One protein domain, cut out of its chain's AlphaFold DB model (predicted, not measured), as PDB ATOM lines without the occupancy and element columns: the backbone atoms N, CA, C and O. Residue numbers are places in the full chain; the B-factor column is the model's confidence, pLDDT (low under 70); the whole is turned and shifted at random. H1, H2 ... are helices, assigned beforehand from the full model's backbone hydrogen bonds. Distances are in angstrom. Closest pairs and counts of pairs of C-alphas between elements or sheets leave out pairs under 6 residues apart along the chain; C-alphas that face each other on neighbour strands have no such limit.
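AT A GLANCE: This is residues 86 to 163 of the 718 residues of an uncharacterized protein of Mycolicibacter kumamotonensis (UniProt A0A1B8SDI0). A compact cluster of five short helices set at steep or nearly right angles: H1 lies near the middle, H1, H2, H5 and H3 follow one another round a loose ring, and H4 sits crosswise at the end away from H5. A long link, residues 139 to 153, runs round the outside from H4 to H5. The printed part has 78 residues, with five named helices in the order H1, H2, H3, H4, H5 and no named strand; the class is all helix, though named helices hold 37 of the 78 residues, under half. The radius of gyration of the C-alphas is 11.2 A, and the outline is rounded, 28 by 23 by 21 A.

HOW THE PARTS SIT: Begin with the longest helix, H4, residues 130 to 138. It only just touches H1, residues 88 to 94, with 3 pairs of C-alphas within 8 A; look at Tyr 90 and Val 133, whose C-alphas are the closest at 7.3 A. Their lines are about perpendicular, at 90 degrees. From H1 go on to H2, residues 101 to 108: the two touch, the C-alphas of Leu 89 and Ala 108 being closest at 3.8 A. They run opposite ways at a steep tilt of 54 degrees. H2 touches H5, residues 154 to 160, closest at the C-alphas of Val 107 and Ala 160, 5.3 A apart; the steep tilt is 45 degrees, opposite ways. H5 only just touches H3, residues 115 to 120, with 3 pairs of C-alphas within 8 A, closest at Asp 117 and Arg 154, 5.6 A; they are about perpendicular, at 75 degrees. H3 and H1 are close but not clearly touching, with the C-alphas of Ala 91 and Ala 118 closest at 6.7 A. H1 and H5 are apart, as are H2 and H4. In H1, H2, H3, H4 and H5 every O i to N i+4 pair is within hydrogen-bond range.

IN THESE COORDINATES: Find C-alpha 130 at (210.957, 215.378, 177.257); from there H4 runs 12.3 A to C-alpha 138. H1 begins at C-alpha 88, (223.375, 218.285, 183.831), and covers 10.1 A. H2 measures 10.5 A, H3 8.5 A and H5 9.8 A; H5 ends at C-alpha 160, (227.728, 223.475, 191.091).

THE WHOLE: The C-alphas farthest apart are those of Gly 141 and Ala 155, 31.0 A. The printed part has no cut. The link from H4 to H5 is long, 15 residues, its C-alphas 10 to 17 A from the mean of all C-alphas; the other three links are short. The mean pLDDT of the printed part is 94.9, and no printed residue is under 70.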
ATOM      1  N   VAL A  86     216.105 217.768 183.479       96.94
ATOM      2  CA  VAL A  86     217.064 217.728 182.362       96.94
ATOM      3  C   VAL A  86     218.372 217.090 182.828       96.94
ATOM      4  O   VAL A  86     218.659 217.087 184.022       96.94
ATOM      5  N   GLY A  87     219.193 216.564 181.917       96.62
ATOM      6  CA  GLY A  87     220.559 216.163 182.275       96.62
ATOM      7  C   GLY A  87     221.444 217.375 182.604       96.62
ATOM      8  O   GLY A  87     221.211 218.472 182.089       96.62
ATOM      9  N   GLY A  88     222.471 217.196 183.441       96.69
ATOM     10  CA  GLY A  88     223.375 218.285 183.831       96.69
ATOM     11  C   GLY A  88     224.075 218.938 182.641       96.69
ATOM     12  O   GLY A  88     224.104 220.162 182.536       96.69
ATOM     13  N   LEU A  89     224.543 218.134 181.680       97.12
ATOM     14  CA  LEU A  89     225.157 218.629 180.442       97.12
ATOM     15  C   LEU A  89     224.208 219.521 179.621       97.12
ATOM     16  O   LEU A  89     224.636 220.554 179.109       97.12
ATOM     17  N   TYR A  90     222.919 219.169 179.541       97.56
ATOM     18  CA  TYR A  90     221.908 220.008 178.887       97.56
ATOM     19  C   TYR A  90     221.794 221.368 179.593       97.56
ATOM     20  O   TYR A  90     221.895 222.415 178.954       97.56
ATOM     21  N   ALA A  91     221.650 221.369 180.923       97.50
ATOM     22  CA  ALA A  91     221.570 222.604 181.704       97.50
ATOM     23  C   ALA A  91     222.845 223.464 181.582       97.50
ATOM     24  O   ALA A  91     222.750 224.684 181.452       97.50
ATOM     25  N   ALA A  92     224.030 222.845 181.584       97.56
ATOM     26  CA  ALA A  92     225.310 223.540 181.456       97.56
ATOM     27  C   ALA A  92     225.475 224.226 180.092       97.56
ATOM     28  O   ALA A  92     225.936 225.363 180.029       97.56
ATOM     29  N   GLU A  93     225.072 223.569 179.002       97.50
ATOM     30  CA  GLU A  93     225.155 224.123 177.645       97.50
ATOM     31  C   GLU A  93     224.207 225.306 177.437       97.50
ATOM     32  O   GLU A  93     224.620 226.352 176.930       97.50
ATOM     33  N   HIS A  94     222.964 225.199 177.908       97.19
ATOM     34  CA  HIS A  94     222.016 226.317 177.862       97.19
ATOM     35  C   HIS A  94     222.424 227.473 178.796       97.19
ATOM     36  O   HIS A  94     222.232 228.644 178.463       97.19
ATOM     37  N   GLY A  95     223.079 227.164 179.918       96.75
ATOM     38  CA  GLY A  95     223.615 228.138 180.866       96.75
ATOM     39  C   GLY A  95     225.029 228.642 180.553       96.75
ATOM     40  O   GLY A  95     225.544 229.464 181.308       96.75
ATOM     41  N   LYS A  96     225.675 228.194 179.468       96.69
ATOM     42  CA  LYS A  96     227.128 228.338 179.244       96.69
ATOM     43  C   LYS A  96     227.650 229.770 179.351       96.69
ATOM     44  O   LYS A  96     228.726 229.994 179.886       96.69
ATOM     45  N   ARG A  97     226.873 230.759 178.896       95.31
ATOM     46  CA  ARG A  97     227.243 232.190 178.973       95.31
ATOM     47  C   ARG A  97     227.228 232.761 180.398       95.31
ATOM     48  O   ARG A  97     227.738 233.854 180.614       95.31
ATOM     49  N   ARG A  98     226.597 232.064 181.344       95.81
ATOM     50  CA  ARG A  98     226.410 232.469 182.747       95.81
ATOM     51  C   ARG A  98     227.276 231.650 183.712       95.81
ATOM     52  O   ARG A  98     227.281 231.940 184.906       95.81
ATOM     53  N   LEU A  99     227.987 230.641 183.211       96.44
ATOM     54  CA  LEU A  99     228.844 229.753 183.988       96.44
ATOM     55  C   LEU A  99     230.319 230.092 183.753       96.44
ATOM     56  O   LEU A  99     230.718 230.426 182.639       96.44
ATOM     57  N   SER A 100     231.139 229.975 184.799       95.44
ATOM     58  CA  SER A 100     232.591 229.860 184.625       95.44
ATOM     59  C   SER A 100     232.933 228.501 184.000       95.44
ATOM     60  O   SER A 100     232.098 227.600 183.983       95.44
ATOM     61  N   GLU A 101     234.163 228.309 183.526       96.12
ATOM     62  CA  GLU A 101     234.613 227.009 182.999       96.12
ATOM     63  C   GLU A 101     234.470 225.880 184.039       96.12
ATOM     64  O   GLU A 101     233.948 224.802 183.740       96.12
ATOM     65  N   ALA A 102     234.833 226.165 185.294       93.12
ATOM     66  CA  ALA A 102     234.621 225.254 186.414       93.12
ATOM     67  C   ALA A 102     233.124 225.004 186.667       93.12
ATOM     68  O   ALA A 102     232.705 223.858 186.803       93.12
ATOM     69  N   GLY A 103     232.297 226.058 186.666       95.69
ATOM     70  CA  GLY A 103     230.848 225.934 186.842       95.69
ATOM     71  C   GLY A 103     230.182 225.108 185.741       95.69
ATOM     72  O   GLY A 103     229.329 224.274 186.028       95.69
ATOM     73  N   TYR A 104     230.608 225.287 184.491       97.38
ATOM     74  CA  TYR A 104     230.158 224.476 183.363       97.38
ATOM     75  C   TYR A 104     230.511 223.007 183.581       97.38
ATOM     76  O   TYR A 104     229.625 222.160 183.514       97.38
ATOM     77  N   THR A 105     231.773 222.712 183.901       96.12
ATOM     78  CA  THR A 105     232.257 221.337 184.095       96.12
ATOM     79  C   THR A 105     231.488 220.630 185.211       96.12
ATOM     80  O   THR A 105     231.018 219.507 185.030       96.12
ATOM     81  N   THR A 106     231.285 221.307 186.343       95.31
ATOM     82  CA  THR A 106     230.591 220.730 187.498       95.31
ATOM     83  C   THR A 106     229.094 220.549 187.253       95.31
ATOM     84  O   THR A 106     228.555 219.497 187.589       95.31
ATOM     85  N   VAL A 107     228.408 221.521 186.637       96.75
ATOM     86  CA  VAL A 107     226.987 221.366 186.269       96.75
ATOM     87  C   VAL A 107     226.820 220.268 185.217       96.75
ATOM     88  O   VAL A 107     225.893 219.466 185.319       96.75
ATOM     89  N   ALA A 108     227.727 220.185 184.240       96.62
ATOM     90  CA  ALA A 108     227.685 219.178 183.185       96.62
ATOM     91  C   ALA A 108     227.833 217.746 183.719       96.62
ATOM     92  O   ALA A 108     227.228 216.828 183.165       96.62
ATOM     93  N   ALA A 109     228.592 217.566 184.805       95.31
ATOM     94  CA  ALA A 109     228.794 216.279 185.467       95.31
ATOM     95  C   ALA A 109     227.574 215.787 186.275       95.31
ATOM     96  O   ALA A 109     227.547 214.630 186.697       95.31
ATOM     97  N   LEU A 110     226.557 216.628 186.500       95.25
ATOM     98  CA  LEU A 110     225.343 216.222 187.212       95.25
ATOM     99  C   LEU A 110     224.498 215.267 186.353       95.25
ATOM    100  O   LEU A 110     224.212 215.542 185.186       95.25
ATOM    101  N   GLY A 111     224.030 214.165 186.942       92.62
ATOM    102  CA  GLY A 111     223.192 213.185 186.238       92.62
ATOM    103  C   GLY A 111     221.818 213.737 185.836       92.62
ATOM    104  O   GLY A 111     221.328 213.455 184.745       92.62
ATOM    105  N   GLY A 112     221.213 214.570 186.685       95.06
ATOM    106  CA  GLY A 112     219.911 215.184 186.446       95.06
ATOM    107  C   GLY A 112     219.646 216.392 187.346       95.06
ATOM    108  O   GLY A 112     219.989 216.388 188.529       95.06
ATOM    109  N   VAL A 113     219.014 217.418 186.781       96.62
ATOM    110  CA  VAL A 113     218.698 218.699 187.423       96.62
ATOM    111  C   VAL A 113     217.222 219.027 187.208       96.62
ATOM    112  O   VAL A 113     216.691 218.851 186.110       96.62
ATOM    113  N   SER A 114     216.552 219.509 188.253       97.12
ATOM    114  CA  SER A 114     215.173 220.006 188.182       97.12
ATOM    115  C   SER A 114     215.075 221.192 187.225       97.12
ATOM    116  O   SER A 114     215.855 222.139 187.329       97.12
ATOM    117  N   VAL A 115     214.107 221.169 186.300       97.00
ATOM    118  CA  VAL A 115     213.892 222.286 185.359       97.00
ATOM    119  C   VAL A 115     213.572 223.574 186.112       97.00
ATOM    120  O   VAL A 115     214.115 224.623 185.773       97.00
ATOM    121  N   ALA A 116     212.759 223.494 187.167       97.06
ATOM    122  CA  ALA A 116     212.414 224.652 187.988       97.06
ATOM    123  C   ALA A 116     213.650 225.248 188.684       97.06
ATOM    124  O   ALA A 116     213.830 226.467 188.695       97.06
ATOM    125  N   ASP A 117     214.541 224.402 189.209       96.94
ATOM    126  CA  ASP A 117     215.766 224.867 189.868       96.94
ATOM    127  C   ASP A 117     216.790 225.399 188.863       96.94
ATOM    128  O   ASP A 117     217.427 226.420 189.119       96.94
ATOM    129  N   ALA A 118     216.909 224.768 187.692       97.25
ATOM    130  CA  ALA A 118     217.748 225.248 186.599       97.25
ATOM    131  C   ALA A 118     217.276 226.613 186.078       97.25
ATOM    132  O   ALA A 118     218.103 227.493 185.847       97.25
ATOM    133  N   GLN A 119     215.965 226.835 185.958       97.38
ATOM    134  CA  GLN A 119     215.400 228.148 185.634       97.38
ATOM    135  C   GLN A 119     215.690 229.174 186.733       97.38
ATOM    136  O   GLN A 119     216.166 230.271 186.444       97.38
ATOM    137  N   ALA A 120     215.483 228.810 188.001       96.25
ATOM    138  CA  ALA A 120     215.763 229.688 189.134       96.25
ATOM    139  C   ALA A 120     217.257 230.042 189.269       96.25
ATOM    140  O   ALA A 120     217.592 231.119 189.762       96.25
ATOM    141  N   ALA A 121     218.152 229.152 188.833       95.62
ATOM    142  CA  ALA A 121     219.591 229.390 188.738       95.62
ATOM    143  C   ALA A 121     219.999 230.144 187.456       95.62
ATOM    144  O   ALA A 121     221.171 230.472 187.281       95.62
ATOM    145  N   GLY A 122     219.054 230.416 186.549       96.81
ATOM    146  CA  GLY A 122     219.314 231.064 185.270       96.81
ATOM    147  C   GLY A 122     220.076 230.184 184.277       96.81
ATOM    148  O   GLY A 122     220.724 230.716 183.384       96.81
ATOM    149  N   LEU A 123     220.035 228.863 184.403       97.25
ATOM    150  CA  LEU A 123     220.630 227.938 183.433       97.25
ATOM    151  C   LEU A 123     219.702 227.669 182.245       97.25
ATOM    152  O   LEU A 123     220.175 227.383 181.151       97.25
ATOM    153  N   LEU A 124     218.389 227.792 182.457       97.56
ATOM    154  CA  LEU A 124     217.359 227.654 181.429       97.56
ATOM    155  C   LEU A 124     216.489 228.912 181.383       97.56
ATOM    156  O   LEU A 124     216.168 229.494 182.417       97.56
ATOM    157  N   ASP A 125     216.085 229.308 180.182       96.69
ATOM    158  CA  ASP A 125     215.160 230.415 179.903       96.69
ATOM    159  C   ASP A 125     213.760 229.937 179.475       96.69
ATOM    160  O   ASP A 125     212.840 230.739 179.342       96.69
ATOM    161  N   HIS A 126     213.576 228.625 179.311       95.31
ATOM    162  CA  HIS A 126     212.320 227.983 178.926       95.31
ATOM    163  C   HIS A 126     212.133 226.651 179.670       95.31
ATOM    164  O   HIS A 126     213.027 226.196 180.388       95.31
ATOM    165  N   SER A 127     210.952 226.041 179.548       96.69
ATOM    166  CA  SER A 127     210.647 224.712 180.098       96.69
ATOM    167  C   SER A 127     210.635 223.688 178.958       96.69
ATOM    168  O   SER A 127     209.611 223.596 178.277       96.69
ATOM    169  N   PRO A 128     211.737 222.956 178.710       96.12
ATOM    170  CA  PRO A 128     211.800 222.012 177.597       96.12
ATOM    171  C   PRO A 128     210.833 220.840 177.803       96.12
ATOM    172  O   PRO A 128     210.523 220.465 178.938       96.12
ATOM    173  N   SER A 129     210.349 220.249 176.712       94.62
ATOM    174  CA  SER A 129     209.645 218.963 176.747       94.62
ATOM    175  C   SER A 129     210.627 217.794 176.875       94.62
ATOM    176  O   SER A 129     211.829 217.943 176.649       94.62
ATOM    177  N   VAL A 130     210.131 216.603 177.224       92.81
ATOM    178  CA  VAL A 130     210.957 215.378 177.257       92.81
ATOM    179  C   VAL A 130     211.562 215.100 175.874       92.81
ATOM    180  O   VAL A 130     212.744 214.761 175.775       92.81
ATOM    181  N   ALA A 131     210.780 215.310 174.810       91.56
ATOM    182  CA  ALA A 131     211.236 215.169 173.431       91.56
ATOM    183  C   ALA A 131     212.355 216.163 173.065       91.56
ATOM    184  O   ALA A 131     213.314 215.767 172.400       91.56
ATOM    185  N   ASP A 132     212.288 217.421 173.527       93.94
ATOM    186  CA  ASP A 132     213.322 218.436 173.253       93.94
ATOM    187  C   ASP A 132     214.681 218.024 173.828       93.94
ATOM    188  O   ASP A 132     215.706 218.071 173.142       93.94
ATOM    189  N   VAL A 133     214.689 217.558 175.079       95.19
ATOM    190  CA  VAL A 133     215.913 217.126 175.765       95.19
ATOM    191  C   VAL A 133     216.484 215.878 175.091       95.19
ATOM    192  O   VAL A 133     217.673 215.833 174.777       95.19
ATOM    193  N   ALA A 134     215.649 214.875 174.809       94.44
ATOM    194  CA  ALA A 134     216.084 213.649 174.144       94.44
ATOM    195  C   ALA A 134     216.672 213.914 172.748       94.44
ATOM    196  O   ALA A 134     217.728 213.373 172.407       94.44
ATOM    197  N   ARG A 135     216.035 214.791 171.967       94.19
ATOM    198  CA  ARG A 135     216.511 215.226 170.648       94.19
ATOM    199  C   ARG A 135     217.862 215.930 170.740       94.19
ATOM    200  O   ARG A 135     218.768 215.631 169.963       94.19
ATOM    201  N   TRP A 136     218.028 216.811 171.726       96.19
ATOM    202  CA  TRP A 136     219.284 217.523 171.969       96.19
ATOM    203  C   TRP A 136     220.468 216.578 172.229       96.19
ATOM    204  O   TRP A 136     221.567 216.819 171.715       96.19
ATOM    205  N   TYR A 137     220.243 215.497 172.988       96.38
ATOM    206  CA  TYR A 137     221.242 214.444 173.210       96.38
ATOM    207  C   TYR A 137     221.477 213.614 171.938       96.38
ATOM    208  O   TYR A 137     222.631 213.372 171.581       96.38
ATOM    209  N   SER A 138     220.409 213.249 171.217       94.50
ATOM    210  CA  SER A 138     220.486 212.469 169.971       94.50
ATOM    211  C   SER A 138     221.355 213.154 168.912       94.50
ATOM    212  O   SER A 138     222.247 212.529 168.341       94.50
ATOM    213  N   HIS A 139     221.194 214.470 168.722       95.44
ATOM    214  CA  HIS A 139     222.022 215.266 167.803       95.44
ATOM    215  C   HIS A 139     223.520 215.272 168.156       95.44
ATOM    216  O   HIS A 139     224.346 215.634 167.323       95.44
ATOM    217  N   ARG A 140     223.883 214.868 169.377       96.25
ATOM    218  CA  ARG A 140     225.268 214.735 169.853       96.25
ATOM    219  C   ARG A 140     225.732 213.278 169.927       96.25
ATOM    220  O   ARG A 140     226.756 213.000 170.541       96.25
ATOM    221  N   GLY A 141     224.985 212.349 169.330       95.94
ATOM    222  CA  GLY A 141     225.302 210.921 169.352       95.94
ATOM    223  C   GLY A 141     225.118 210.269 170.726       95.94
ATOM    224  O   GLY A 141     225.683 209.209 170.976       95.94
ATOM    225  N   ALA A 142     224.345 210.888 171.621       94.44
ATOM    226  CA  ALA A 142     224.072 210.377 172.959       94.44
ATOM    227  C   ALA A 142     222.578 210.073 173.135       94.44
ATOM    228  O   ALA A 142     221.715 210.728 172.559       94.44
ATOM    229  N   LYS A 143     222.250 209.086 173.973       93.25
ATOM    230  CA  LYS A 143     220.865 208.816 174.374       93.25
ATOM    231  C   LYS A 143     220.628 209.409 175.756       93.25
ATOM    232  O   LYS A 143     221.343 209.068 176.694       93.25
ATOM    233  N   TRP A 144     219.620 210.268 175.891       93.06
ATOM    234  CA  TRP A 144     219.237 210.774 177.205       93.06
ATOM    235  C   TRP A 144     218.597 209.655 178.032       93.06
ATOM    236  O   TRP A 144     217.607 209.051 177.619       93.06
ATOM    237  N   GLN A 145     219.186 209.373 179.190       91.44
ATOM    238  CA  GLN A 145     218.654 208.459 180.197       91.44
ATOM    239  C   GLN A 145     218.562 209.244 181.510       91.44
ATOM    240  O   GLN A 145     219.564 209.331 182.225       91.44
ATOM    241  N   PRO A 146     217.430 209.917 181.793       86.06
ATOM    242  CA  PRO A 146     217.298 210.667 183.031       86.06
ATOM    243  C   PRO A 146     217.388 209.712 184.230       86.06
ATOM    244  O   PRO A 146     216.795 208.633 184.181       86.06
ATOM    245  N   PRO A 147     218.107 210.080 185.303       89.31
ATOM    246  CA  PRO A 147     218.070 209.310 186.538       89.31
ATOM    247  C   PRO A 147     216.667 209.357 187.159       89.31
ATOM    248  O   PRO A 147     215.940 210.338 187.002       89.31
ATOM    249  N   ASP A 148     216.313 208.336 187.944       88.94
ATOM    250  CA  ASP A 148     215.012 208.262 188.638       88.94
ATOM    251  C   ASP A 148     214.783 209.422 189.626       88.94
ATOM    252  O   ASP A 148     213.655 209.688 190.049       88.94
ATOM    253  N   LYS A 149     215.858 210.103 190.042       90.44
ATOM    254  CA  LYS A 149     215.845 211.218 190.996       90.44
ATOM    255  C   LYS A 149     216.825 212.302 190.569       90.44
ATOM    256  O   LYS A 149     217.847 212.010 189.949       90.44
ATOM    257  N   PHE A 150     216.535 213.546 190.950       89.38
ATOM    258  CA  PHE A 150     217.473 214.656 190.787       89.38
ATOM    259  C   PHE A 150     218.786 214.320 191.493       89.38
ATOM    260  O   PHE A 150     218.778 213.803 192.611       89.38
ATOM    261  N   THR A 151     219.907 214.607 190.838       87.81
ATOM    262  CA  THR A 151     221.229 214.342 191.410       87.81
ATOM    263  C   THR A 151     221.504 215.296 192.566       87.81
ATOM    264  O   THR A 151     222.039 214.874 193.581       87.81
ATOM    265  N   VAL A 152     221.047 216.546 192.460       92.19
ATOM    266  CA  VAL A 152     221.196 217.589 193.481       92.19
ATOM    267  C   VAL A 152     219.882 218.311 193.735       92.19
ATOM    268  O   VAL A 152     219.016 218.373 192.861       92.19
ATOM    269  N   ASP A 153     219.761 218.899 194.920       92.94
ATOM    270  CA  ASP A 153     218.744 219.902 195.210       92.94
ATOM    271  C   ASP A 153     219.168 221.297 194.697       92.94
ATOM    272  O   ASP A 153     220.222 221.482 194.074       92.94
ATOM    273  N   ARG A 154     218.347 222.314 194.976       93.69
ATOM    274  CA  ARG A 154     218.619 223.702 194.582       93.69
ATOM    275  C   ARG A 154     219.932 224.249 195.157       93.69
ATOM    276  O   ARG A 154     220.602 225.043 194.494       93.69
ATOM    277  N   ALA A 155     220.294 223.861 196.380       90.06
ATOM    278  CA  ALA A 155     221.522 224.308 197.033       90.06
ATOM    279  C   ALA A 155     222.757 223.695 196.357       90.06
ATOM    280  O   ALA A 155     223.696 224.418 196.013       90.06
ATOM    281  N   GLY A 156     222.712 222.391 196.077       92.31
ATOM    282  CA  GLY A 156     223.740 221.679 195.328       92.31
ATOM    283  C   GLY A 156     223.904 222.214 193.908       92.31
ATOM    284  O   GLY A 156     225.032 222.426 193.470       92.31
ATOM    285  N   LEU A 157     222.809 222.548 193.215       95.69
ATOM    286  CA  LEU A 157     222.891 223.196 191.904       95.69
ATOM    287  C   LEU A 157     223.567 224.571 191.993       95.69
ATOM    288  O   LEU A 157     224.450 224.875 191.194       95.69
ATOM    289  N   LYS A 158     223.204 225.396 192.985       93.56
ATOM    290  CA  LYS A 158     223.836 226.707 193.206       93.56
ATOM    291  C   LYS A 158     225.342 226.572 193.461       93.56
ATOM    292  O   LYS A 158     226.108 227.346 192.889       93.56
ATOM    293  N   ALA A 159     225.768 225.588 194.255       92.19
ATOM    294  CA  ALA A 159     227.185 225.276 194.458       92.19
ATOM    295  C   ALA A 159     227.864 224.832 193.146       92.19
ATOM    296  O   ALA A 159     228.906 225.377 192.777       92.19
ATOM    297  N   ALA A 160     227.220 223.947 192.378       95.56
ATOM    298  CA  ALA A 160     227.728 223.475 191.091       95.56
ATOM    299  C   ALA A 160     227.950 224.623 190.095       95.56
ATOM    300  O   ALA A 160     228.990 224.664 189.444       95.56
ATOM    301  N   THR A 161     227.053 225.621 190.034       96.00
ATOM    302  CA  THR A 161     227.249 226.808 189.167       96.00
ATOM    303  C   THR A 161     228.498 227.630 189.500       96.00
ATOM    304  O   THR A 161     228.957 228.413 188.668       96.00
ATOM    305  N   LYS A 162     229.061 227.460 190.702       93.94
ATOM    306  CA  LYS A 162     230.309 228.092 191.148       93.94
ATOM    307  C   LYS A 162     231.539 227.201 190.962       93.94
ATOM    308  O   LYS A 162     232.626 227.605 191.351       93.94
ATOM    309  N   GLY A 163     231.384 226.023 190.358       93.44
ATOM    310  CA  GLY A 163     232.461 225.053 190.162       93.44
ATOM    311  C   GLY A 163     232.705 224.137 191.362       93.44
ATOM    312  O   GLY A 163     233.663 223.373 191.354       93.44
TER     313      GLY A 163